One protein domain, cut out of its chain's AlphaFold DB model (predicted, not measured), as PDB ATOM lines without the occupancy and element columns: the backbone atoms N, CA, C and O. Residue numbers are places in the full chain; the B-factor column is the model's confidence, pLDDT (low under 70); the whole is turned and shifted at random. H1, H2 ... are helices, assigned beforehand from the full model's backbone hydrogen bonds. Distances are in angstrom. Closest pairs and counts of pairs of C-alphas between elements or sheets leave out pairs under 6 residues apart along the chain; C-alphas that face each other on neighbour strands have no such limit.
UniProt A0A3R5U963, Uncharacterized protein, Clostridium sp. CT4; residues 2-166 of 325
ATOM      1  N   ARG A   2     469.746 418.021 441.935       79.19
ATOM      2  CA  ARG A   2     468.432 418.654 441.657       79.19
ATOM      3  C   ARG A   2     467.384 418.432 442.765       79.19
ATOM      4  O   ARG A   2     466.695 419.369 443.156       79.19
ATOM      5  N   GLU A   3     467.318 417.225 443.324       77.31
ATOM      6  CA  GLU A   3     466.408 416.900 444.436       77.31
ATOM      7  C   GLU A   3     466.780 417.601 445.750       77.31
ATOM      8  O   GLU A   3     465.903 418.087 446.464       77.31
ATOM      9  N   LEU A   4     468.080 417.742 446.032       75.94
ATOM     10  CA  LEU A   4     468.586 418.464 447.202       75.94
ATOM     11  C   LEU A   4     468.203 419.955 447.138       75.94
ATOM     12  O   LEU A   4     467.680 420.508 448.102       75.94
ATOM     13  N   LEU A   5     468.374 420.586 445.970       77.00
ATOM     14  CA  LEU A   5     467.954 421.969 445.710       77.00
ATOM     15  C   LEU A   5     466.436 422.159 445.855       77.00
ATOM     16  O   LEU A   5     465.989 423.152 446.432       77.00
ATOM     17  N   ASN A   6     465.634 421.205 445.378       84.19
ATOM     18  CA  ASN A   6     464.178 421.246 445.528       84.19
ATOM     19  C   ASN A   6     463.738 421.061 446.991       84.19
ATOM     20  O   ASN A   6     462.824 421.749 447.446       84.19
ATOM     21  N   SER A   7     464.420 420.197 447.748       79.88
ATOM     22  CA  SER A   7     464.208 420.010 449.190       79.88
ATOM     23  C   SER A   7     464.520 421.281 449.989       79.88
ATOM     24  O   SER A   7     463.699 421.719 450.800       79.88
ATOM     25  N   ILE A   8     465.648 421.940 449.699       76.88
ATOM     26  CA  ILE A   8     466.044 423.208 450.332       76.88
ATOM     27  C   ILE A   8     465.027 424.311 450.015       76.88
ATOM     28  O   ILE A   8     464.525 424.957 450.936       76.88
ATOM     29  N   LYS A   9     464.632 424.477 448.743       79.50
ATOM     30  CA  LYS A   9     463.596 425.449 448.345       79.50
ATOM     31  C   LYS A   9     462.254 425.180 449.028       79.50
ATOM     32  O   LYS A   9     461.581 426.121 449.447       79.50
ATOM     33  N   LYS A  10     461.863 423.909 449.183       79.25
ATOM     34  CA  LYS A  10     460.629 423.523 449.883       79.25
ATOM     35  C   LYS A  10     460.708 423.868 451.371       79.25
ATOM     36  O   LYS A  10     459.792 424.511 451.870       79.25
ATOM     37  N   LYS A  11     461.805 423.533 452.063       73.31
ATOM     38  CA  LYS A  11     462.015 423.902 453.478       73.31
ATOM     39  C   LYS A  11     462.040 425.417 453.679       73.31
ATOM     40  O   LYS A  11     461.380 425.906 454.589       73.31
ATOM     41  N   GLN A  12     462.718 426.159 452.805       71.75
ATOM     42  CA  GLN A  12     462.750 427.622 452.840       71.75
ATOM     43  C   GLN A  12     461.349 428.218 452.641       71.75
ATOM     44  O   GLN A  12     460.942 429.097 453.396       71.75
ATOM     45  N   LYS A  13     460.570 427.700 451.681       72.44
ATOM     46  CA  LYS A  13     459.181 428.123 451.444       72.44
ATOM     47  C   LYS A  13     458.275 427.810 452.637       72.44
ATOM     48  O   LYS A  13     457.465 428.648 453.018       72.44
ATOM     49  N   THR A  14     458.434 426.647 453.267       70.94
ATOM     50  CA  THR A  14     457.688 426.276 454.479       70.94
ATOM     51  C   THR A  14     458.072 427.151 455.671       70.94
ATOM     52  O   THR A  14     457.188 427.613 456.385       70.94
ATOM     53  N   ALA A  15     459.361 427.445 455.858       65.31
ATOM     54  CA  ALA A  15     459.840 428.350 456.899       65.31
ATOM     55  C   ALA A  15     459.324 429.782 456.685       65.31
ATOM     56  O   ALA A  15     458.795 430.380 457.616       65.31
ATOM     57  N   LEU A  16     459.372 430.296 455.453       62.47
ATOM     58  CA  LEU A  16     458.801 431.595 455.080       62.47
ATOM     59  C   LEU A  16     457.284 431.648 455.289       62.47
ATOM     60  O   LEU A  16     456.770 432.659 455.757       62.47
ATOM     61  N   ASN A  17     456.562 430.570 454.981       66.31
ATOM     62  CA  ASN A  17     455.119 430.490 455.209       66.31
ATOM     63  C   ASN A  17     454.779 430.410 456.703       66.31
ATOM     64  O   ASN A  17     453.853 431.080 457.152       66.31
ATOM     65  N   SER A  18     455.548 429.640 457.477       62.91
ATOM     66  CA  SER A  18     455.422 429.561 458.934       62.91
ATOM     67  C   SER A  18     455.708 430.914 459.580       62.91
ATOM     68  O   SER A  18     454.906 431.397 460.371       62.91
ATOM     69  N   MET A  19     456.778 431.591 459.158       59.03
ATOM     70  CA  MET A  19     457.129 432.937 459.597       59.03
ATOM     71  C   MET A  19     456.050 433.954 459.184       59.03
ATOM     72  O   MET A  19     455.585 434.726 460.014       59.03
ATOM     73  N   SER A  20     455.552 433.912 457.947       63.72
ATOM     74  CA  SER A  20     454.459 434.776 457.469       63.72
ATOM     75  C   SER A  20     453.177 434.594 458.292       63.72
ATOM     76  O   SER A  20     452.604 435.570 458.770       63.72
ATOM     77  N   ASN A  21     452.754 433.352 458.536       64.25
ATOM     78  CA  ASN A  21     451.588 433.052 459.372       64.25
ATOM     79  C   ASN A  21     451.840 433.380 460.851       64.25
ATOM     80  O   ASN A  21     450.925 433.792 461.569       64.25
ATOM     81  N   TYR A  22     453.087 433.238 461.311       64.31
ATOM     82  CA  TYR A  22     453.506 433.642 462.643       64.31
ATOM     83  C   TYR A  22     453.260 435.139 462.837       64.31
ATOM     84  O   TYR A  22     452.522 435.532 463.743       64.31
ATOM     85  N   PHE A  23     453.791 435.942 461.925       64.12
ATOM     86  CA  PHE A  23     453.685 437.386 461.976       64.12
ATOM     87  C   PHE A  23     452.262 437.890 461.721       64.12
ATOM     88  O   PHE A  23     451.798 438.757 462.443       64.12
ATOM     89  N   LYS A  24     451.494 437.315 460.788       69.00
ATOM     90  CA  LYS A  24     450.101 437.748 460.540       69.00
ATOM     91  C   LYS A  24     449.238 437.813 461.805       69.00
ATOM     92  O   LYS A  24     448.467 438.755 461.948       69.00
ATOM     93  N   GLY A  25     449.394 436.854 462.720       67.50
ATOM     94  CA  GLY A  25     448.683 436.859 464.002       67.50
ATOM     95  C   GLY A  25     449.219 437.881 465.011       67.50
ATOM     96  O   GLY A  25     448.436 438.469 465.746       67.50
ATOM     97  N   THR A  26     450.533 438.137 465.044       74.00
ATOM     98  CA  THR A  26     451.123 439.116 465.977       74.00
ATOM     99  C   THR A  26     450.893 440.560 465.536       74.00
ATOM    100  O   THR A  26     450.846 441.448 466.379       74.00
ATOM    101  N   LEU A  27     450.683 440.801 464.237       79.12
ATOM    102  CA  LEU A  27     450.422 442.131 463.677       79.12
ATOM    103  C   LEU A  27     449.038 442.686 464.044       79.12
ATOM    104  O   LEU A  27     448.780 443.850 463.774       79.12
ATOM    105  N   ILE A  28     448.152 441.900 464.662       81.50
ATOM    106  CA  ILE A  28     446.859 442.396 465.157       81.50
ATOM    107  C   ILE A  28     447.075 443.455 466.247       81.50
ATOM    108  O   ILE A  28     446.433 444.500 466.216       81.50
ATOM    109  N   MET A  29     448.025 443.231 467.157       83.44
ATOM    110  CA  MET A  29     448.258 444.133 468.285       83.44
ATOM    111  C   MET A  29     448.833 445.501 467.877       83.44
ATOM    112  O   MET A  29     448.266 446.498 468.312       83.44
ATOM    113  N   PRO A  30     449.848 445.607 466.992       80.06
ATOM    114  CA  PRO A  30     450.272 446.896 466.435       80.06
ATOM    115  C   PRO A  30     449.158 447.666 465.724       80.06
ATOM    116  O   PRO A  30     449.123 448.888 465.777       80.06
ATOM    117  N   LYS A  31     448.228 446.972 465.049       82.62
ATOM    118  CA  LYS A  31     447.073 447.654 464.449       82.62
ATOM    119  C   LYS A  31     446.203 448.282 465.523       82.62
ATOM    120  O   LYS A  31     445.778 449.414 465.345       82.62
ATOM    121  N   ILE A  32     445.951 447.559 466.613       81.50
ATOM    122  CA  ILE A  32     445.153 448.055 467.735       81.50
ATOM    123  C   ILE A  32     445.844 449.259 468.377       81.50
ATOM    124  O   ILE A  32     445.200 450.292 468.505       81.50
ATOM    125  N   THR A  33     447.135 449.174 468.714       80.00
ATOM    126  CA  THR A  33     447.855 450.286 469.363       80.00
ATOM    127  C   THR A  33     447.889 451.534 468.483       80.00
ATOM    128  O   THR A  33     447.501 452.606 468.936       80.00
ATOM    129  N   LEU A  34     448.221 451.400 467.195       82.75
ATOM    130  CA  LEU A  34     448.197 452.530 466.258       82.75
ATOM    131  C   LEU A  34     446.781 453.087 466.039       82.75
ATOM    132  O   LEU A  34     446.609 454.296 465.926       82.75
ATOM    133  N   THR A  35     445.751 452.236 466.019       81.12
ATOM    134  CA  THR A  35     444.353 452.694 465.911       81.12
ATOM    135  C   THR A  35     443.921 453.460 467.159       81.12
ATOM    136  O   THR A  35     443.256 454.484 467.041       81.12
ATOM    137  N   LEU A  36     444.314 452.998 468.348       79.56
ATOM    138  CA  LEU A  36     444.061 453.704 469.603       79.56
ATOM    139  C   LEU A  36     444.800 455.042 469.649       79.56
ATOM    140  O   LEU A  36     444.219 456.020 470.105       79.56
ATOM    141  N   LEU A  37     446.024 455.113 469.119       80.50
ATOM    142  CA  LEU A  37     446.752 456.372 468.977       80.50
ATOM    143  C   LEU A  37     446.020 457.337 468.034       80.50
ATOM    144  O   LEU A  37     445.806 458.489 468.401       80.50
ATOM    145  N   ILE A  38     445.573 456.876 466.859       80.25
ATOM    146  CA  ILE A  38     444.748 457.691 465.950       80.25
ATOM    147  C   ILE A  38     443.492 458.192 466.671       80.25
ATOM    148  O   ILE A  38     443.156 459.367 466.555       80.25
ATOM    149  N   LEU A  39     442.806 457.322 467.418       74.19
ATOM    150  CA  LEU A  39     441.600 457.693 468.154       74.19
ATOM    151  C   LEU A  39     441.899 458.721 469.250       74.19
ATOM    152  O   LEU A  39     441.149 459.678 469.392       74.19
ATOM    153  N   ALA A  40     442.993 458.553 469.992       74.94
ATOM    154  CA  ALA A  40     443.418 459.503 471.013       74.94
ATOM    155  C   ALA A  40     443.705 460.883 470.405       74.94
ATOM    156  O   ALA A  40     443.213 461.875 470.928       74.94
ATOM    157  N   ILE A  41     444.412 460.932 469.267       72.38
ATOM    158  CA  ILE A  41     444.671 462.176 468.522       72.38
ATOM    159  C   ILE A  41     443.359 462.791 468.023       72.38
ATOM    160  O   ILE A  41     443.139 463.991 468.143       72.38
ATOM    161  N   ALA A  42     442.462 461.970 467.474       69.06
ATOM    162  CA  ALA A  42     441.172 462.438 466.986       69.06
ATOM    163  C   ALA A  42     440.310 463.019 468.116       69.06
ATOM    164  O   ALA A  42     439.635 464.016 467.899       69.06
ATOM    165  N   LEU A  43     440.349 462.422 469.311       65.12
ATOM    166  CA  LEU A  43     439.645 462.907 470.502       65.12
ATOM    167  C   LEU A  43     440.306 464.141 471.128       65.12
ATOM    168  O   LEU A  43     439.617 464.912 471.790       65.12
ATOM    169  N   SER A  44     441.616 464.324 470.944       64.31
ATOM    170  CA  SER A  44     442.347 465.491 471.442       64.31
ATOM    171  C   SER A  44     442.313 466.682 470.486       64.31
ATOM    172  O   SER A  44     442.725 467.774 470.874       64.31
ATOM    173  N   LEU A  45     441.819 466.511 469.252       62.50
ATOM    174  CA  LEU A  45     441.498 467.642 468.387       62.50
ATOM    175  C   LEU A  45     440.509 468.554 469.121       62.50
ATOM    176  O   LEU A  45     439.506 468.061 469.646       62.50
ATOM    177  N   PRO A  46     440.758 469.872 469.169       53.28
ATOM    178  CA  PRO A  46     439.870 470.804 469.831       53.28
ATOM    179  C   PRO A  46     438.579 470.915 469.016       53.28
ATOM    180  O   PRO A  46     438.384 471.841 468.237       53.28
ATOM    181  N   PHE A  47     437.636 470.002 469.249       49.16
ATOM    182  CA  PHE A  47     436.241 470.181 468.845       49.16
ATOM    183  C   PHE A  47     435.620 471.434 469.499       49.16
ATOM    184  O   PHE A  47     434.533 471.849 469.111       49.16
ATOM    185  N   GLY A  48     436.313 472.035 470.478       42.38
ATOM    186  CA  GLY A  48     435.892 473.200 471.252       42.38
ATOM    187  C   GLY A  48     436.344 474.580 470.752       42.38
ATOM    188  O   GLY A  48     435.871 475.556 471.319       42.38
ATOM    189  N   CYS A  49     437.198 474.707 469.725       41.25
ATOM    190  CA  CYS A  49     437.605 476.039 469.217       41.25
ATOM    191  C   CYS A  49     436.781 476.531 468.016       41.25
ATOM    192  O   CYS A  49     436.933 477.668 467.589       41.25
ATOM    193  N   ILE A  50     435.870 475.715 467.479       43.78
ATOM    194  CA  ILE A  50     435.028 476.107 466.344       43.78
ATOM    195  C   ILE A  50     433.570 476.102 466.802       43.78
ATOM    196  O   ILE A  50     432.878 475.082 466.753       43.78
ATOM    197  N   ASN A  51     433.093 477.261 467.247       37.03
ATOM    198  CA  ASN A  51     431.666 477.485 467.450       37.03
ATOM    199  C   ASN A  51     430.941 477.397 466.094       37.03
ATOM    200  O   ASN A  51     431.044 478.299 465.268       37.03
ATOM    201  N   GLY A  52     430.185 476.318 465.861       46.19
ATOM    202  CA  GLY A  52     429.221 476.225 464.756       46.19
ATOM    203  C   GLY A  52     429.283 474.950 463.908       46.19
ATOM    204  O   GLY A  52     430.211 474.150 463.984       46.19
ATOM    205  N   LYS A  53     428.265 474.781 463.045       43.66
ATOM    206  CA  LYS A  53     428.100 473.674 462.072       43.66
ATOM    207  C   LYS A  53     429.305 473.478 461.130       43.66
ATOM    208  O   LYS A  53     429.404 472.438 460.485       43.66
ATOM    209  N   THR A  54     430.208 474.451 461.054       45.38
ATOM    210  CA  THR A  54     431.454 474.431 460.279       45.38
ATOM    211  C   THR A  54     432.468 473.410 460.807       45.38
ATOM    212  O   THR A  54     433.126 472.760 459.998       45.38
ATOM    213  N   SER A  55     432.540 473.165 462.121       51.09
ATOM    214  CA  SER A  55     433.509 472.226 462.723       51.09
ATOM    215  C   SER A  55     433.316 470.776 462.259       51.09
ATOM    216  O   SER A  55     434.278 470.082 461.927       51.09
ATOM    217  N   LEU A  56     432.058 470.340 462.143       50.25
ATOM    218  CA  LEU A  56     431.694 469.005 461.668       50.25
ATOM    219  C   LEU A  56     432.008 468.816 460.183       50.25
ATOM    220  O   LEU A  56     432.395 467.721 459.781       50.25
ATOM    221  N   VAL A  57     431.885 469.872 459.374       53.47
ATOM    222  CA  VAL A  57     432.221 469.821 457.946       53.47
ATOM    223  C   VAL A  57     433.729 469.665 457.765       53.47
ATOM    224  O   VAL A  57     434.148 468.794 457.009       53.47
ATOM    225  N   TYR A  58     434.552 470.421 458.499       50.56
ATOM    226  CA  TYR A  58     436.010 470.271 458.440       50.56
ATOM    227  C   TYR A  58     436.476 468.906 458.952       50.56
ATOM    228  O   TYR A  58     437.265 468.244 458.279       50.56
ATOM    229  N   ALA A  59     435.944 468.436 460.084       52.75
ATOM    230  CA  ALA A  59     436.249 467.104 460.604       52.75
ATOM    231  C   ALA A  59     435.850 465.998 459.610       52.75
ATOM    232  O   ALA A  59     436.616 465.061 459.384       52.75
ATOM    233  N   PHE A  60     434.690 466.132 458.959       60.50
ATOM    234  CA  PHE A  60     434.234 465.199 457.930       60.50
ATOM    235  C   PHE A  60     435.112 465.243 456.672       60.50
ATOM    236  O   PHE A  60     435.478 464.193 456.153       60.50
ATOM    237  N   VAL A  61     435.510 466.429 456.203       58.19
ATOM    238  CA  VAL A  61     436.409 466.582 455.049       58.19
ATOM    239  C   VAL A  61     437.782 465.976 455.341       58.19
ATOM    240  O   VAL A  61     438.287 465.213 454.520       58.19
ATOM    241  N   ILE A  62     438.360 466.236 456.518       56.00
ATOM    242  CA  ILE A  62     439.631 465.631 456.949       56.00
ATOM    243  C   ILE A  62     439.494 464.108 457.039       56.00
ATOM    244  O   ILE A  62     440.361 463.383 456.552       56.00
ATOM    245  N   PHE A  63     438.390 463.606 457.594       63.00
ATOM    246  CA  PHE A  63     438.106 462.175 457.665       63.00
ATOM    247  C   PHE A  63     438.005 461.537 456.269       63.00
ATOM    248  O   PHE A  63     438.654 460.525 456.006       63.00
ATOM    249  N   VAL A  64     437.258 462.142 455.340       67.06
ATOM    250  CA  VAL A  64     437.115 461.663 453.955       67.06
ATOM    251  C   VAL A  64     438.450 461.713 453.209       67.06
ATOM    252  O   VAL A  64     438.800 460.752 452.520       67.06
ATOM    253  N   LEU A  65     439.234 462.781 453.375       58.50
ATOM    254  CA  LEU A  65     440.582 462.885 452.811       58.50
ATOM    255  C   LEU A  65     441.512 461.812 453.383       58.50
ATOM    256  O   LEU A  65     442.246 461.185 452.622       58.50
ATOM    257  N   ALA A  66     441.439 461.522 454.684       58.00
ATOM    258  CA  ALA A  66     442.198 460.438 455.301       58.00
ATOM    259  C   ALA A  66     441.788 459.062 454.743       58.00
ATOM    260  O   ALA A  66     442.659 458.240 454.452       58.00
ATOM    261  N   LEU A  67     440.489 458.818 454.517       67.00
ATOM    262  CA  LEU A  67     439.997 457.604 453.852       67.00
ATOM    263  C   LEU A  67     440.500 457.494 452.399       67.00
ATOM    264  O   LEU A  67     440.910 456.413 451.968       67.00
ATOM    265  N   LEU A  68     440.504 458.597 451.647       67.12
ATOM    266  CA  LEU A  68     440.995 458.647 450.266       67.12
ATOM    267  C   LEU A  68     442.506 458.424 450.191       67.12
ATOM    268  O   LEU A  68     442.970 457.624 449.379       67.12
ATOM    269  N   ILE A  69     443.272 459.064 451.073       66.81
ATOM    270  CA  ILE A  69     444.715 458.847 451.209       66.81
ATOM    271  C   ILE A  69     444.981 457.383 451.575       66.81
ATOM    272  O   ILE A  69     445.810 456.742 450.932       66.81
ATOM    273  N   MET A  70     444.226 456.800 452.514       60.62
ATOM    274  CA  MET A  70     444.295 455.366 452.824       60.62
ATOM    275  C   MET A  70     444.061 454.485 451.604       60.62
ATOM    276  O   MET A  70     444.811 453.532 451.380       60.62
ATOM    277  N   LEU A  71     443.039 454.794 450.806       73.19
ATOM    278  CA  LEU A  71     442.719 454.048 449.598       73.19
ATOM    279  C   LEU A  71     443.860 454.137 448.578       73.19
ATOM    280  O   LEU A  71     444.321 453.098 448.100       73.19
ATOM    281  N   ILE A  72     444.353 455.346 448.295       71.50
ATOM    282  CA  ILE A  72     445.438 455.607 447.338       71.50
ATOM    283  C   ILE A  72     446.717 454.904 447.783       71.50
ATOM    284  O   ILE A  72     447.321 454.165 447.007       71.50
ATOM    285  N   LEU A  73     447.092 455.038 449.053       62.97
ATOM    286  CA  LEU A  73     448.243 454.338 449.609       62.97
ATOM    287  C   LEU A  73     448.055 452.831 449.525       62.97
ATOM    288  O   LEU A  73     448.972 452.139 449.104       62.97
ATOM    289  N   SER A  74     446.873 452.295 449.842       63.88
ATOM    290  CA  SER A  74     446.601 450.857 449.699       63.88
ATOM    291  C   SER A  74     446.766 450.364 448.254       63.88
ATOM    292  O   SER A  74     447.074 449.190 448.031       63.88
ATOM    293  N   LEU A  75     446.558 451.243 447.270       68.00
ATOM    294  CA  LEU A  75     446.743 450.971 445.848       68.00
ATOM    295  C   LEU A  75     448.231 451.019 445.470       68.00
ATOM    296  O   LEU A  75     448.747 450.069 444.883       68.00
ATOM    297  N   VAL A  76     448.951 452.060 445.899       67.06
ATOM    298  CA  VAL A  76     450.410 452.195 445.734       67.06
ATOM    299  C   VAL A  76     451.147 451.035 446.417       67.06
ATOM    300  O   VAL A  76     452.052 450.436 445.842       67.06
ATOM    301  N   PHE A  77     450.701 450.617 447.602       63.50
ATOM    302  CA  PHE A  77     451.231 449.455 448.321       63.50
ATOM    303  C   PHE A  77     450.892 448.121 447.645       63.50
ATOM    304  O   PHE A  77     451.663 447.163 447.741       63.50
ATOM    305  N   ARG A  78     449.765 448.035 446.925       63.84
ATOM    306  CA  ARG A  78     449.471 446.885 446.056       63.84
ATOM    307  C   ARG A  78     450.434 446.815 444.867       63.84
ATOM    308  O   ARG A  78     450.753 445.705 444.443       63.84
ATOM    309  N   LEU A  79     450.932 447.954 444.387       61.44
ATOM    310  CA  LEU A  79     451.899 448.044 443.288       61.44
ATOM    311  C   LEU A  79     453.342 447.750 443.741       61.44
ATOM    312  O   LEU A  79     454.075 447.067 443.034       61.44
ATOM    313  N   THR A  80     453.736 448.122 444.965       56.94
ATOM    314  CA  THR A  80     455.080 447.831 445.527       56.94
ATOM    315  C   THR A  80     455.235 446.410 446.100       56.94
ATOM    316  O   THR A  80     456.207 446.091 446.794       56.94
ATOM    317  N   ARG A  81     454.305 445.505 445.753       57.31
ATOM    318  CA  ARG A  81     454.190 444.101 446.203       57.31
ATOM    319  C   ARG A  81     455.470 443.266 446.065       57.31
ATOM    320  O   ARG A  81     455.588 442.252 446.756       57.31
ATOM    321  N   SER A  82     456.399 443.675 445.201       54.19
ATOM    322  CA  SER A  82     457.664 442.978 444.942       54.19
ATOM    323  C   SER A  82     458.751 443.220 445.999       54.19
ATOM    324  O   SER A  82     459.662 442.403 446.098       54.19
ATOM    325  N   ILE A  83     458.684 444.311 446.774       54.75
ATOM    326  CA  ILE A  83     459.820 444.776 447.597       54.75
ATOM    327  C   ILE A  83     459.596 444.507 449.095       54.75
ATOM    328  O   ILE A  83     460.529 444.144 449.807       54.75
ATOM    329  N   LEU A  84     458.358 444.618 449.592       59.59
ATOM    330  CA  LEU A  84     458.070 444.458 451.023       59.59
ATOM    331  C   LEU A  84     457.722 443.015 451.434       59.59
ATOM    332  O   LEU A  84     456.935 442.300 450.794       59.59
ATOM    333  N   SER A  85     458.237 442.606 452.597       64.75
ATOM    334  CA  SER A  85     457.915 441.317 453.220       64.75
ATOM    335  C   SER A  85     456.399 441.166 453.449       64.75
ATOM    336  O   SER A  85     455.664 442.145 453.591       64.75
ATOM    337  N   GLN A  86     455.885 439.930 453.474       59.56
ATOM    338  CA  GLN A  86     454.458 439.652 453.761       59.56
ATOM    339  C   GLN A  86     454.014 440.136 455.154       59.56
ATOM    340  O   GLN A  86     452.821 440.208 455.430       59.56
ATOM    341  N   VAL A  87     454.988 440.474 455.996       57.94
ATOM    342  CA  VAL A  87     454.856 440.876 457.392       57.94
ATOM    343  C   VAL A  87     454.698 442.387 457.539       57.94
ATOM    344  O   VAL A  87     453.807 442.832 458.248       57.94
ATOM    345  N   ALA A  88     455.504 443.191 456.839       64.31
ATOM    346  CA  ALA A  88     455.406 444.654 456.920       64.31
ATOM    347  C   ALA A  88     454.155 445.192 456.199       64.31
ATOM    348  O   ALA A  88     453.527 446.155 456.633       64.31
ATOM    349  N   ARG A  89     453.743 444.520 455.118       68.94
ATOM    350  CA  ARG A  89     452.649 444.935 454.224       68.94
ATOM    351  C   ARG A  89     451.339 445.372 454.897       68.94
ATOM    352  O   ARG A  89     450.858 446.447 454.555       68.94
ATOM    353  N   PRO A  90     450.721 444.590 455.800       70.06
ATOM    354  CA  PRO A  90     449.424 444.952 456.369       70.06
ATOM    355  C   PRO A  90     449.488 446.055 457.436       70.06
ATOM    356  O   PRO A  90     448.427 446.501 457.864       70.06
ATOM    357  N   LEU A  91     450.679 446.463 457.893       73.75
ATOM    358  CA  LEU A  91     450.840 447.563 458.852       73.75
ATOM    359  C   LEU A  91     451.125 448.905 458.182       73.75
ATOM    360  O   LEU A  91     450.726 449.931 458.721       73.75
ATOM    361  N   MET A  92     451.771 448.906 457.013       74.94
ATOM    362  CA  MET A  92     452.225 450.143 456.368       74.94
ATOM    363  C   MET A  92     451.135 451.200 456.145       74.94
ATOM    364  O   MET A  92     451.418 452.361 456.430       74.94
ATOM    365  N   PRO A  93     449.904 450.867 455.695       79.19
ATOM    366  CA  PRO A  93     448.865 451.884 455.540       79.19
ATOM    367  C   PRO A  93     448.512 452.549 456.872       79.19
ATOM    368  O   PRO A  93     448.403 453.764 456.933       79.19
ATOM    369  N   ILE A  94     448.400 451.765 457.947       81.12
ATOM    370  CA  ILE A  94     448.058 452.275 459.279       81.12
ATOM    371  C   ILE A  94     449.207 453.123 459.824       81.12
ATOM    372  O   ILE A  94     448.963 454.220 460.307       81.12
ATOM    373  N   ILE A  95     450.452 452.660 459.687       84.62
ATOM    374  CA  ILE A  95     451.647 453.422 460.072       84.62
ATOM    375  C   ILE A  95     451.686 454.767 459.346       84.62
ATOM    376  O   ILE A  95     451.852 455.799 459.984       84.62
ATOM    377  N   PHE A  96     451.497 454.769 458.027       83.56
ATOM    378  CA  PHE A  96     451.558 455.993 457.237       83.56
ATOM    379  C   PHE A  96     450.429 456.963 457.597       83.56
ATOM    380  O   PHE A  96     450.659 458.156 457.737       83.56
ATOM    381  N   VAL A  97     449.210 456.464 457.790       82.75
ATOM    382  CA  VAL A  97     448.071 457.301 458.193       82.75
ATOM    383  C   VAL A  97     448.285 457.875 459.581       82.75
ATOM    384  O   VAL A  97     448.089 459.068 459.774       82.75
ATOM    385  N   THR A  98     448.744 457.050 460.524       83.62
ATOM    386  CA  THR A  98     449.095 457.502 461.875       83.62
ATOM    387  C   THR A  98     450.181 458.572 461.809       83.62
ATOM    388  O   THR A  98     450.073 459.578 462.497       83.62
ATOM    389  N   PHE A  99     451.182 458.399 460.938       87.81
ATOM    390  CA  PHE A  99     452.253 459.373 460.723       87.81
ATOM    391  C   PHE A  99     451.709 460.703 460.227       87.81
ATOM    392  O   PHE A  99     451.993 461.727 460.833       87.81
ATOM    393  N   ILE A 100     450.902 460.691 459.165       83.94
ATOM    394  CA  ILE A 100     450.336 461.918 458.603       83.94
ATOM    395  C   ILE A 100     449.423 462.607 459.619       83.94
ATOM    396  O   ILE A 100     449.556 463.808 459.821       83.94
ATOM    397  N   ILE A 101     448.537 461.866 460.292       84.62
ATOM    398  CA  ILE A 101     447.619 462.434 461.288       84.62
ATOM    399  C   ILE A 101     448.394 463.040 462.458       84.62
ATOM    400  O   ILE A 101     448.120 464.174 462.838       84.62
ATOM    401  N   LEU A 102     449.372 462.320 463.012       86.12
ATOM    402  CA  LEU A 102     450.160 462.806 464.143       86.12
ATOM    403  C   LEU A 102     451.038 463.999 463.751       86.12
ATOM    404  O   LEU A 102     451.101 464.971 464.496       86.12
ATOM    405  N   MET A 103     451.657 463.967 462.569       85.81
ATOM    406  CA  MET A 103     452.461 465.076 462.054       85.81
ATOM    407  C   MET A 103     451.607 466.335 461.879       85.81
ATOM    408  O   MET A 103     452.014 467.407 462.321       85.81
ATOM    409  N   LEU A 104     450.423 466.207 461.269       79.25
ATOM    410  CA  LEU A 104     449.490 467.322 461.096       79.25
ATOM    411  C   LEU A 104     448.949 467.817 462.440       79.25
ATOM    412  O   LEU A 104     448.848 469.018 462.645       79.25
ATOM    413  N   TYR A 105     448.651 466.917 463.378       80.06
ATOM    414  CA  TYR A 105     448.204 467.295 464.716       80.06
ATOM    415  C   TYR A 105     449.275 468.098 465.462       80.06
ATOM    416  O   TYR A 105     449.003 469.189 465.958       80.06
ATOM    417  N   LEU A 106     450.511 467.598 465.501       81.12
ATOM    418  CA  LEU A 106     451.621 468.289 466.156       81.12
ATOM    419  C   LEU A 106     451.859 469.668 465.535       81.12
ATOM    420  O   LEU A 106     452.034 470.638 466.267       81.12
ATOM    421  N   ASN A 107     451.807 469.765 464.207       78.06
ATOM    422  CA  ASN A 107     452.081 471.014 463.518       78.06
ATOM    423  C   ASN A 107     450.940 472.032 463.610       78.06
ATOM    424  O   ASN A 107     451.190 473.195 463.904       78.06
ATOM    425  N   SER A 108     449.701 471.608 463.372       65.94
ATOM    426  CA  SER A 108     448.560 472.519 463.245       65.94
ATOM    427  C   SER A 108     447.819 472.769 464.557       65.94
ATOM    428  O   SER A 108     447.146 473.785 464.672       65.94
ATOM    429  N   VAL A 109     447.906 471.855 465.531       70.31
ATOM    430  CA  VAL A 109     447.175 471.960 466.811       70.31
ATOM    431  C   VAL A 109     448.106 472.332 467.951       70.31
ATOM    432  O   VAL A 109     447.763 473.170 468.777       70.31
ATOM    433  N   LEU A 110     449.283 471.704 468.004       71.69
ATOM    434  CA  LEU A 110     450.280 471.969 469.044       71.69
ATOM    435  C   LEU A 110     451.360 472.964 468.603       71.69
ATOM    436  O   LEU A 110     452.295 473.209 469.361       71.69
ATOM    437  N   TYR A 111     451.236 473.528 467.398       71.50
ATOM    438  CA  TYR A 111     452.136 474.551 466.854       71.50
ATOM    439  C   TYR A 111     453.618 474.144 466.845       71.50
ATOM    440  O   TYR A 111     454.523 474.975 466.909       71.50
ATOM    441  N   VAL A 112     453.889 472.842 466.749       72.44
ATOM    442  CA  VAL A 112     455.245 472.302 466.659       72.44
ATOM    443  C   VAL A 112     455.764 472.506 465.233       72.44
ATOM    444  O   VAL A 112     455.052 472.262 464.259       72.44
ATOM    445  N   SER A 113     457.025 472.911 465.059       73.31
ATOM    446  CA  SER A 113     457.601 473.089 463.716       73.31
ATOM    447  C   SER A 113     457.481 471.815 462.866       73.31
ATOM    448  O   SER A 113     457.469 470.699 463.396       73.31
ATOM    449  N   LEU A 114     457.394 471.947 461.537       73.25
ATOM    450  CA  LEU A 114     457.189 470.799 460.642       73.25
ATOM    451  C   LEU A 114     458.270 469.721 460.828       73.25
ATOM    452  O   LEU A 114     457.955 468.538 460.952       73.25
ATOM    453  N   LEU A 115     459.541 470.132 460.895       68.38
ATOM    454  CA  LEU A 115     460.663 469.213 461.086       68.38
ATOM    455  C   LEU A 115     460.540 468.448 462.409       68.38
ATOM    456  O   LEU A 115     460.684 467.225 462.433       68.38
ATOM    457  N   LEU A 116     460.236 469.153 463.500       69.50
ATOM    458  CA  LEU A 116     460.100 468.536 464.814       69.50
ATOM    459  C   LEU A 116     458.854 467.636 464.885       69.50
ATOM    460  O   LEU A 116     458.924 466.543 465.439       69.50
ATOM    461  N   SER A 117     457.759 468.026 464.229       77.31
ATOM    462  CA  SER A 117     456.538 467.222 464.097       77.31
ATOM    463  C   SER A 117     456.799 465.896 463.379       77.31
ATOM    464  O   SER A 117     456.330 464.848 463.826       77.31
ATOM    465  N   VAL A 118     457.592 465.911 462.303       78.94
ATOM    466  CA  VAL A 118     458.021 464.695 461.593       78.94
ATOM    467  C   VAL A 118     458.853 463.797 462.510       78.94
ATOM    468  O   VAL A 118     458.565 462.603 462.617       78.94
ATOM    469  N   VAL A 119     459.852 464.357 463.198       77.88
ATOM    470  CA  VAL A 119     460.740 463.600 464.097       77.88
ATOM    471  C   VAL A 119     459.951 462.949 465.234       77.88
ATOM    472  O   VAL A 119     460.065 461.740 465.443       77.88
ATOM    473  N   ILE A 120     459.100 463.713 465.925       86.56
ATOM    474  CA  ILE A 120     458.262 463.203 467.018       86.56
ATOM    475  C   ILE A 120     457.310 462.118 466.500       86.56
ATOM    476  O   ILE A 120     457.171 461.076 467.140       86.56
ATOM    477  N   SER A 121     456.708 462.308 465.322       87.06
ATOM    478  CA  SER A 121     455.787 461.323 464.739       87.06
ATOM    479  C   SER A 121     456.469 459.988 464.439       87.06
ATOM    480  O   SER A 121     455.906 458.929 464.717       87.06
ATOM    481  N   ILE A 122     457.696 460.022 463.908       85.00
ATOM    482  CA  ILE A 122     458.491 458.812 463.651       85.00
ATOM    483  C   ILE A 122     458.798 458.086 464.964       85.00
ATOM    484  O   ILE A 122     458.609 456.869 465.046       85.00
ATOM    485  N   ILE A 123     459.236 458.818 465.992       86.25
ATOM    486  CA  ILE A 123     459.567 458.249 467.306       86.25
ATOM    487  C   ILE A 123     458.328 457.606 467.938       86.25
ATOM    488  O   ILE A 123     458.389 456.446 468.350       86.25
ATOM    489  N   ALA A 124     457.197 458.314 467.963       90.94
ATOM    490  CA  ALA A 124     455.952 457.819 468.547       90.94
ATOM    491  C   ALA A 124     455.479 456.525 467.866       90.94
ATOM    492  O   ALA A 124     455.200 455.529 468.529       90.94
ATOM    493  N   ILE A 125     455.474 456.488 466.531       90.50
ATOM    494  CA  ILE A 125     455.091 455.290 465.769       90.50
ATOM    495  C   ILE A 125     456.018 454.120 466.053       90.50
ATOM    496  O   ILE A 125     455.560 452.979 466.152       90.50
ATOM    497  N   PHE A 126     457.319 454.382 466.153       86.25
ATOM    498  CA  PHE A 126     458.297 453.348 466.446       86.25
ATOM    499  C   PHE A 126     458.043 452.725 467.826       86.25
ATOM    500  O   PHE A 126     457.962 451.499 467.934       86.25
ATOM    501  N   VAL A 127     457.823 453.558 468.849       91.31
ATOM    502  CA  VAL A 127     457.489 453.121 470.214       91.31
ATOM    503  C   VAL A 127     456.192 452.304 470.230       91.31
ATOM    504  O   VAL A 127     456.194 451.171 470.717       91.31
ATOM    505  N   GLU A 128     455.118 452.803 469.614       93.44
ATOM    506  CA  GLU A 128     453.810 452.129 469.612       93.44
ATOM    507  C   GLU A 128     453.789 450.833 468.794       93.44
ATOM    508  O   GLU A 128     453.071 449.876 469.116       93.44
ATOM    509  N   THR A 129     454.613 450.758 467.746       88.81
ATOM    510  CA  THR A 129     454.792 449.528 466.971       88.81
ATOM    511  C   THR A 129     455.513 448.468 467.801       88.81
ATOM    512  O   THR A 129     455.089 447.309 467.799       88.81
ATOM    513  N   ILE A 130     456.570 448.837 468.538       88.25
ATOM    514  CA  ILE A 130     457.281 447.914 469.438       88.25
ATOM    515  C   ILE A 130     456.362 447.451 470.567       88.25
ATOM    516  O   ILE A 130     456.328 446.250 470.852       88.25
ATOM    517  N   LEU A 131     455.588 448.359 471.166       93.44
ATOM    518  CA  LEU A 131     454.619 448.031 472.210       93.44
ATOM    519  C   LEU A 131     453.623 446.978 471.705       93.44
ATOM    520  O   LEU A 131     453.506 445.890 472.277       93.44
ATOM    521  N   GLY A 132     452.971 447.248 470.572       89.44
ATOM    522  CA  GLY A 132     452.018 446.323 469.964       89.44
ATOM    523  C   GLY A 132     452.649 444.978 469.590       89.44
ATOM    524  O   GLY A 132     452.073 443.925 469.871       89.44
ATOM    525  N   LEU A 133     453.848 444.974 468.993       88.31
ATOM    526  CA  LEU A 133     454.546 443.736 468.627       88.31
ATOM    527  C   LEU A 133     454.893 442.901 469.861       88.31
ATOM    528  O   LEU A 133     454.708 441.684 469.834       88.31
ATOM    529  N   SER A 134     455.339 443.549 470.937       90.19
ATOM    530  CA  SER A 134     455.678 442.898 472.203       90.19
ATOM    531  C   SER A 134     454.461 442.192 472.797       90.19
ATOM    532  O   SER A 134     454.535 441.003 473.107       90.19
ATOM    533  N   ILE A 135     453.302 442.862 472.841       91.75
ATOM    534  CA  ILE A 135     452.047 442.242 473.297       91.75
ATOM    535  C   ILE A 135     451.661 441.073 472.385       91.75
ATOM    536  O   ILE A 135     451.357 439.978 472.863       91.75
ATOM    537  N   GLY A 136     451.706 441.269 471.064       86.56
ATOM    538  CA  GLY A 136     451.340 440.236 470.094       86.56
ATOM    539  C   GLY A 136     452.196 438.973 470.218       86.56
ATOM    540  O   GLY A 136     451.669 437.857 470.176       86.56
ATOM    541  N   VAL A 137     453.511 439.129 470.401       88.25
ATOM    542  CA  VAL A 137     454.437 438.008 470.616       88.25
ATOM    543  C   VAL A 137     454.192 437.338 471.964       88.25
ATOM    544  O   VAL A 137     454.144 436.109 472.004       88.25
ATOM    545  N   LEU A 138     453.984 438.103 473.040       91.12
ATOM    546  CA  LEU A 138     453.683 437.554 474.363       91.12
ATOM    547  C   LEU A 138     452.415 436.704 474.341       91.12
ATOM    548  O   LEU A 138     452.472 435.537 474.721       91.12
ATOM    549  N   VAL A 139     451.306 437.223 473.812       89.62
ATOM    550  CA  VAL A 139     450.046 436.469 473.693       89.62
ATOM    551  C   VAL A 139     450.269 435.175 472.909       89.62
ATOM    552  O   VAL A 139     449.877 434.089 473.345       89.62
ATOM    553  N   LYS A 140     450.981 435.254 471.781       86.44
ATOM    554  CA  LYS A 140     451.242 434.092 470.927       86.44
ATOM    555  C   LYS A 140     452.149 433.046 471.576       86.44
ATOM    556  O   LYS A 140     451.915 431.849 471.417       86.44
ATOM    557  N   LYS A 141     453.177 433.480 472.306       87.12
ATOM    558  CA  LYS A 141     454.116 432.614 473.035       87.12
ATOM    559  C   LYS A 141     453.645 432.290 474.457       87.12
ATOM    560  O   LYS A 141     454.436 431.781 475.250       87.12
ATOM    561  N   ARG A 142     452.371 432.553 474.788       90.62
ATOM    562  CA  ARG A 142     451.783 432.319 476.119       90.62
ATOM    563  C   ARG A 142     452.637 432.925 477.242       90.62
ATOM    564  O   ARG A 142     452.906 432.273 478.243       90.62
ATOM    565  N   PHE A 143     453.094 434.155 477.017       91.62
ATOM    566  CA  PHE A 143     453.855 435.001 477.939       91.62
ATOM    567  C   PHE A 143     455.250 434.488 478.330       91.62
ATOM    568  O   PHE A 143     455.832 434.970 479.296       91.62
ATOM    569  N   LYS A 144     455.824 433.553 477.562       92.62
ATOM    570  CA  LYS A 144     457.141 432.954 477.852       92.62
ATOM    571  C   LYS A 144     458.347 433.697 477.255       92.62
ATOM    572  O   LYS A 144     459.471 433.227 477.390       92.62
ATOM    573  N   ASP A 145     458.141 434.806 476.545       91.56
ATOM    574  CA  ASP A 145     459.207 435.500 475.811       91.56
ATOM    575  C   ASP A 145     459.768 436.686 476.603       91.56
ATOM    576  O   ASP A 145     459.123 437.728 476.713       91.56
ATOM    577  N   ILE A 146     460.973 436.527 477.155       93.88
ATOM    578  CA  ILE A 146     461.580 437.530 478.042       93.88
ATOM    579  C   ILE A 146     461.940 438.835 477.321       93.88
ATOM    580  O   ILE A 146     461.777 439.913 477.883       93.88
ATOM    581  N   ILE A 147     462.366 438.754 476.056       91.56
ATOM    582  CA  ILE A 147     462.708 439.934 475.248       91.56
ATOM    583  C   ILE A 147     461.460 440.792 475.041       91.56
ATOM    584  O   ILE A 147     461.506 442.005 475.226       91.56
ATOM    585  N   SER A 148     460.328 440.162 474.722       90.81
ATOM    586  CA  SER A 148     459.057 440.871 474.562       90.81
ATOM    587  C   SER A 148     458.577 441.498 475.874       90.81
ATOM    588  O   SER A 148     458.020 442.587 475.839       90.81
ATOM    589  N   TRP A 149     458.827 440.875 477.033       96.81
ATOM    590  CA  TRP A 149     458.561 441.509 478.332       96.81
ATOM    591  C   TRP A 149     459.421 442.753 478.566       96.81
ATOM    592  O   TRP A 149     458.889 443.785 478.966       96.81
ATOM    593  N   ILE A 150     460.724 442.685 478.279       96.62
ATOM    594  CA  ILE A 150     461.634 443.835 478.418       96.62
ATOM    595  C   ILE A 150     461.173 444.993 477.524       96.62
ATOM    596  O   ILE A 150     461.048 446.123 477.992       96.62
ATOM    597  N   LEU A 151     460.874 444.712 476.252       93.94
ATOM    598  CA  LEU A 151     460.408 445.722 475.298       93.94
ATOM    599  C   LEU A 151     459.043 446.303 475.684       93.94
ATOM    600  O   LEU A 151     458.844 447.514 475.565       93.94
ATOM    601  N   LEU A 152     458.125 445.471 476.186       96.12
ATOM    602  CA  LEU A 152     456.837 445.915 476.716       96.12
ATOM    603  C   LEU A 152     457.038 446.897 477.873       96.12
ATOM    604  O   LEU A 152     456.492 447.992 477.839       96.12
ATOM    605  N   ILE A 153     457.844 446.528 478.872       97.44
ATOM    606  CA  ILE A 153     458.085 447.369 480.051       97.44
ATOM    607  C   ILE A 153     458.747 448.683 479.634       97.44
ATOM    608  O   ILE A 153     458.303 449.744 480.063       97.44
ATOM    609  N   ALA A 154     459.753 448.638 478.757       95.69
ATOM    610  CA  ALA A 154     460.449 449.831 478.283       95.69
ATOM    611  C   ALA A 154     459.508 450.805 477.551       95.69
ATOM    612  O   ALA A 154     459.432 451.981 477.904       95.69
ATOM    613  N   THR A 155     458.748 450.316 476.568       95.06
ATOM    614  CA  THR A 155     457.805 451.149 475.795       95.06
ATOM    615  C   THR A 155     456.632 451.652 476.635       95.06
ATOM    616  O   THR A 155     456.200 452.794 476.470       95.06
ATOM    617  N   PHE A 156     456.152 450.852 477.587       95.56
ATOM    618  CA  PHE A 156     455.121 451.273 478.531       95.56
ATOM    619  C   PHE A 156     455.633 452.353 479.497       95.56
ATOM    620  O   PHE A 156     454.944 453.338 479.746       95.56
ATOM    621  N   SER A 157     456.874 452.224 479.974       95.81
ATOM    622  CA  SER A 157     457.515 453.212 480.852       95.81
ATOM    623  C   SER A 157     457.738 454.546 480.141       95.81
ATOM    624  O   SER A 157     457.498 455.594 480.734       95.81
ATOM    625  N   LEU A 158     458.130 454.523 478.861       94.12
ATOM    626  CA  LEU A 158     458.234 455.731 478.033       94.12
ATOM    627  C   LEU A 158     456.889 456.458 477.916       94.12
ATOM    628  O   LEU A 158     456.839 457.673 478.087       94.12
ATOM    629  N   ASN A 159     455.800 455.719 477.690       92.62
ATOM    630  CA  ASN A 159     454.455 456.291 477.640       92.62
ATOM    631  C   ASN A 159     454.030 456.903 478.985       92.62
ATOM    632  O   ASN A 159     453.518 458.020 479.015       92.62
ATOM    633  N   ILE A 160     454.288 456.220 480.108       94.38
ATOM    634  CA  ILE A 160     454.027 456.769 481.450       94.38
ATOM    635  C   ILE A 160     454.846 458.040 481.682       94.38
ATOM    636  O   ILE A 160     454.309 459.028 482.182       94.38
ATOM    637  N   GLY A 161     456.128 458.026 481.314       91.56
ATOM    638  CA  GLY A 161     457.018 459.175 481.434       91.56
ATOM    639  C   GLY A 161     456.509 460.372 480.637       91.56
ATOM    640  O   GLY A 161     456.418 461.466 481.186       91.56
ATOM    641  N   LEU A 162     456.080 460.154 479.389       87.44
ATOM    642  CA  LEU A 162     455.483 461.194 478.552       87.44
ATOM    643  C   LEU A 162     454.198 461.760 479.168       87.44
ATOM    644  O   LEU A 162     454.060 462.972 479.270       87.44
ATOM    645  N   VAL A 163     453.271 460.909 479.623       87.00
ATOM    646  CA  VAL A 163     452.025 461.367 480.268       87.00
ATOM    647  C   VAL A 163     452.320 462.145 481.550       87.00
ATOM    648  O   VAL A 163     451.665 463.146 481.824       87.00
ATOM    649  N   SER A 164     453.303 461.700 482.330       87.44
ATOM    650  CA  SER A 164     453.713 462.373 483.566       87.44
ATOM    651  C   SER A 164     454.346 463.732 483.271       87.44
ATOM    652  O   SER A 164     454.022 464.709 483.935       87.44
ATOM    653  N   TYR A 165     455.185 463.808 482.235       85.31
ATOM    654  CA  TYR A 165     455.782 465.051 481.759       85.31
ATOM    655  C   TYR A 165     454.721 466.037 481.253       85.31
ATOM    656  O   TYR A 165     454.710 467.183 481.681       85.31
ATOM    657  N   LEU A 166     453.777 465.585 480.419       80.81
ATOM    658  CA  LEU A 166     452.694 466.425 479.887       80.81
ATOM    659  C   LEU A 166     451.682 466.874 480.952       80.81
ATOM    660  O   LEU A 166     450.967 467.847 480.745       80.81
TER     661      LEU A 166
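Overview. This is residues 2 to 166 of the 325 residues of an uncharacterized protein of Clostridium sp. CT4 (UniProt A0A3R5U963). What is the picture? H5 is the core of a loose helical bundle, with H2 and H4 beside it, H6 packed on it at one side and H3 on H4 at the other. Residues 2 to 15 of H1 stick out as a long arm. What makes it up? The printed part has 165 residues with six named helices, H1 to H6 in order, and no named strand: all helix, loose, radius of gyration of the C-alphas 19.6 A, spans 73 by 37 by 27 A.

Along the chain. Where is the longest helix? H5 is residues 114 to 140, 38.6 A long. Where are the others? H1 is residues 2 to 26, 36.2 A, from C-alpha 2 at (468.432, 418.654, 441.657). H2 is residues 28 to 44, 24.4 A, H3 54 to 79, 37.5 A, and H4 92 to 108, 23.7 A. H6 is residues 146 to 166, 30.3 A, ending at C-alpha 166 (452.694, 466.425, 479.887).

Arrangement. What touches the hub, H5? H2 does, opposite ways at a steep tilt of 41 degrees, closest C-alphas Pro 30 and Gly 132, 4.0 A. H4 forms a hairpin with H5, closest C-alphas Met 103 and Ser 117, 5.0 A, and so does H6, Ser 134 and Ser 148, 4.6 A. H1 touches H5 with residues 25 to 26 alone, about perpendicular at 75 degrees. What lies beyond? H3 and H4 are a hairpin at 35.4 degrees, only just steep, closest C-alphas Ser 74 and Pro 93, 6.3 A; H3 and H5 are apart. Are the backbones helical? Every O i to N i+4 pair is within hydrogen-bond range in H2 to H6, and 19 of 21 in H1.

Size, cuts and confidence. How far does it reach? The two C-alphas farthest apart, Arg 2 and Asn 51, are 74.0 A apart. Which link is long? H3 to H4; the printed part has no cut. Where is confidence low? The pLDDT is under 70 for 60 residues, among them 42 to 70 and 73 to 89.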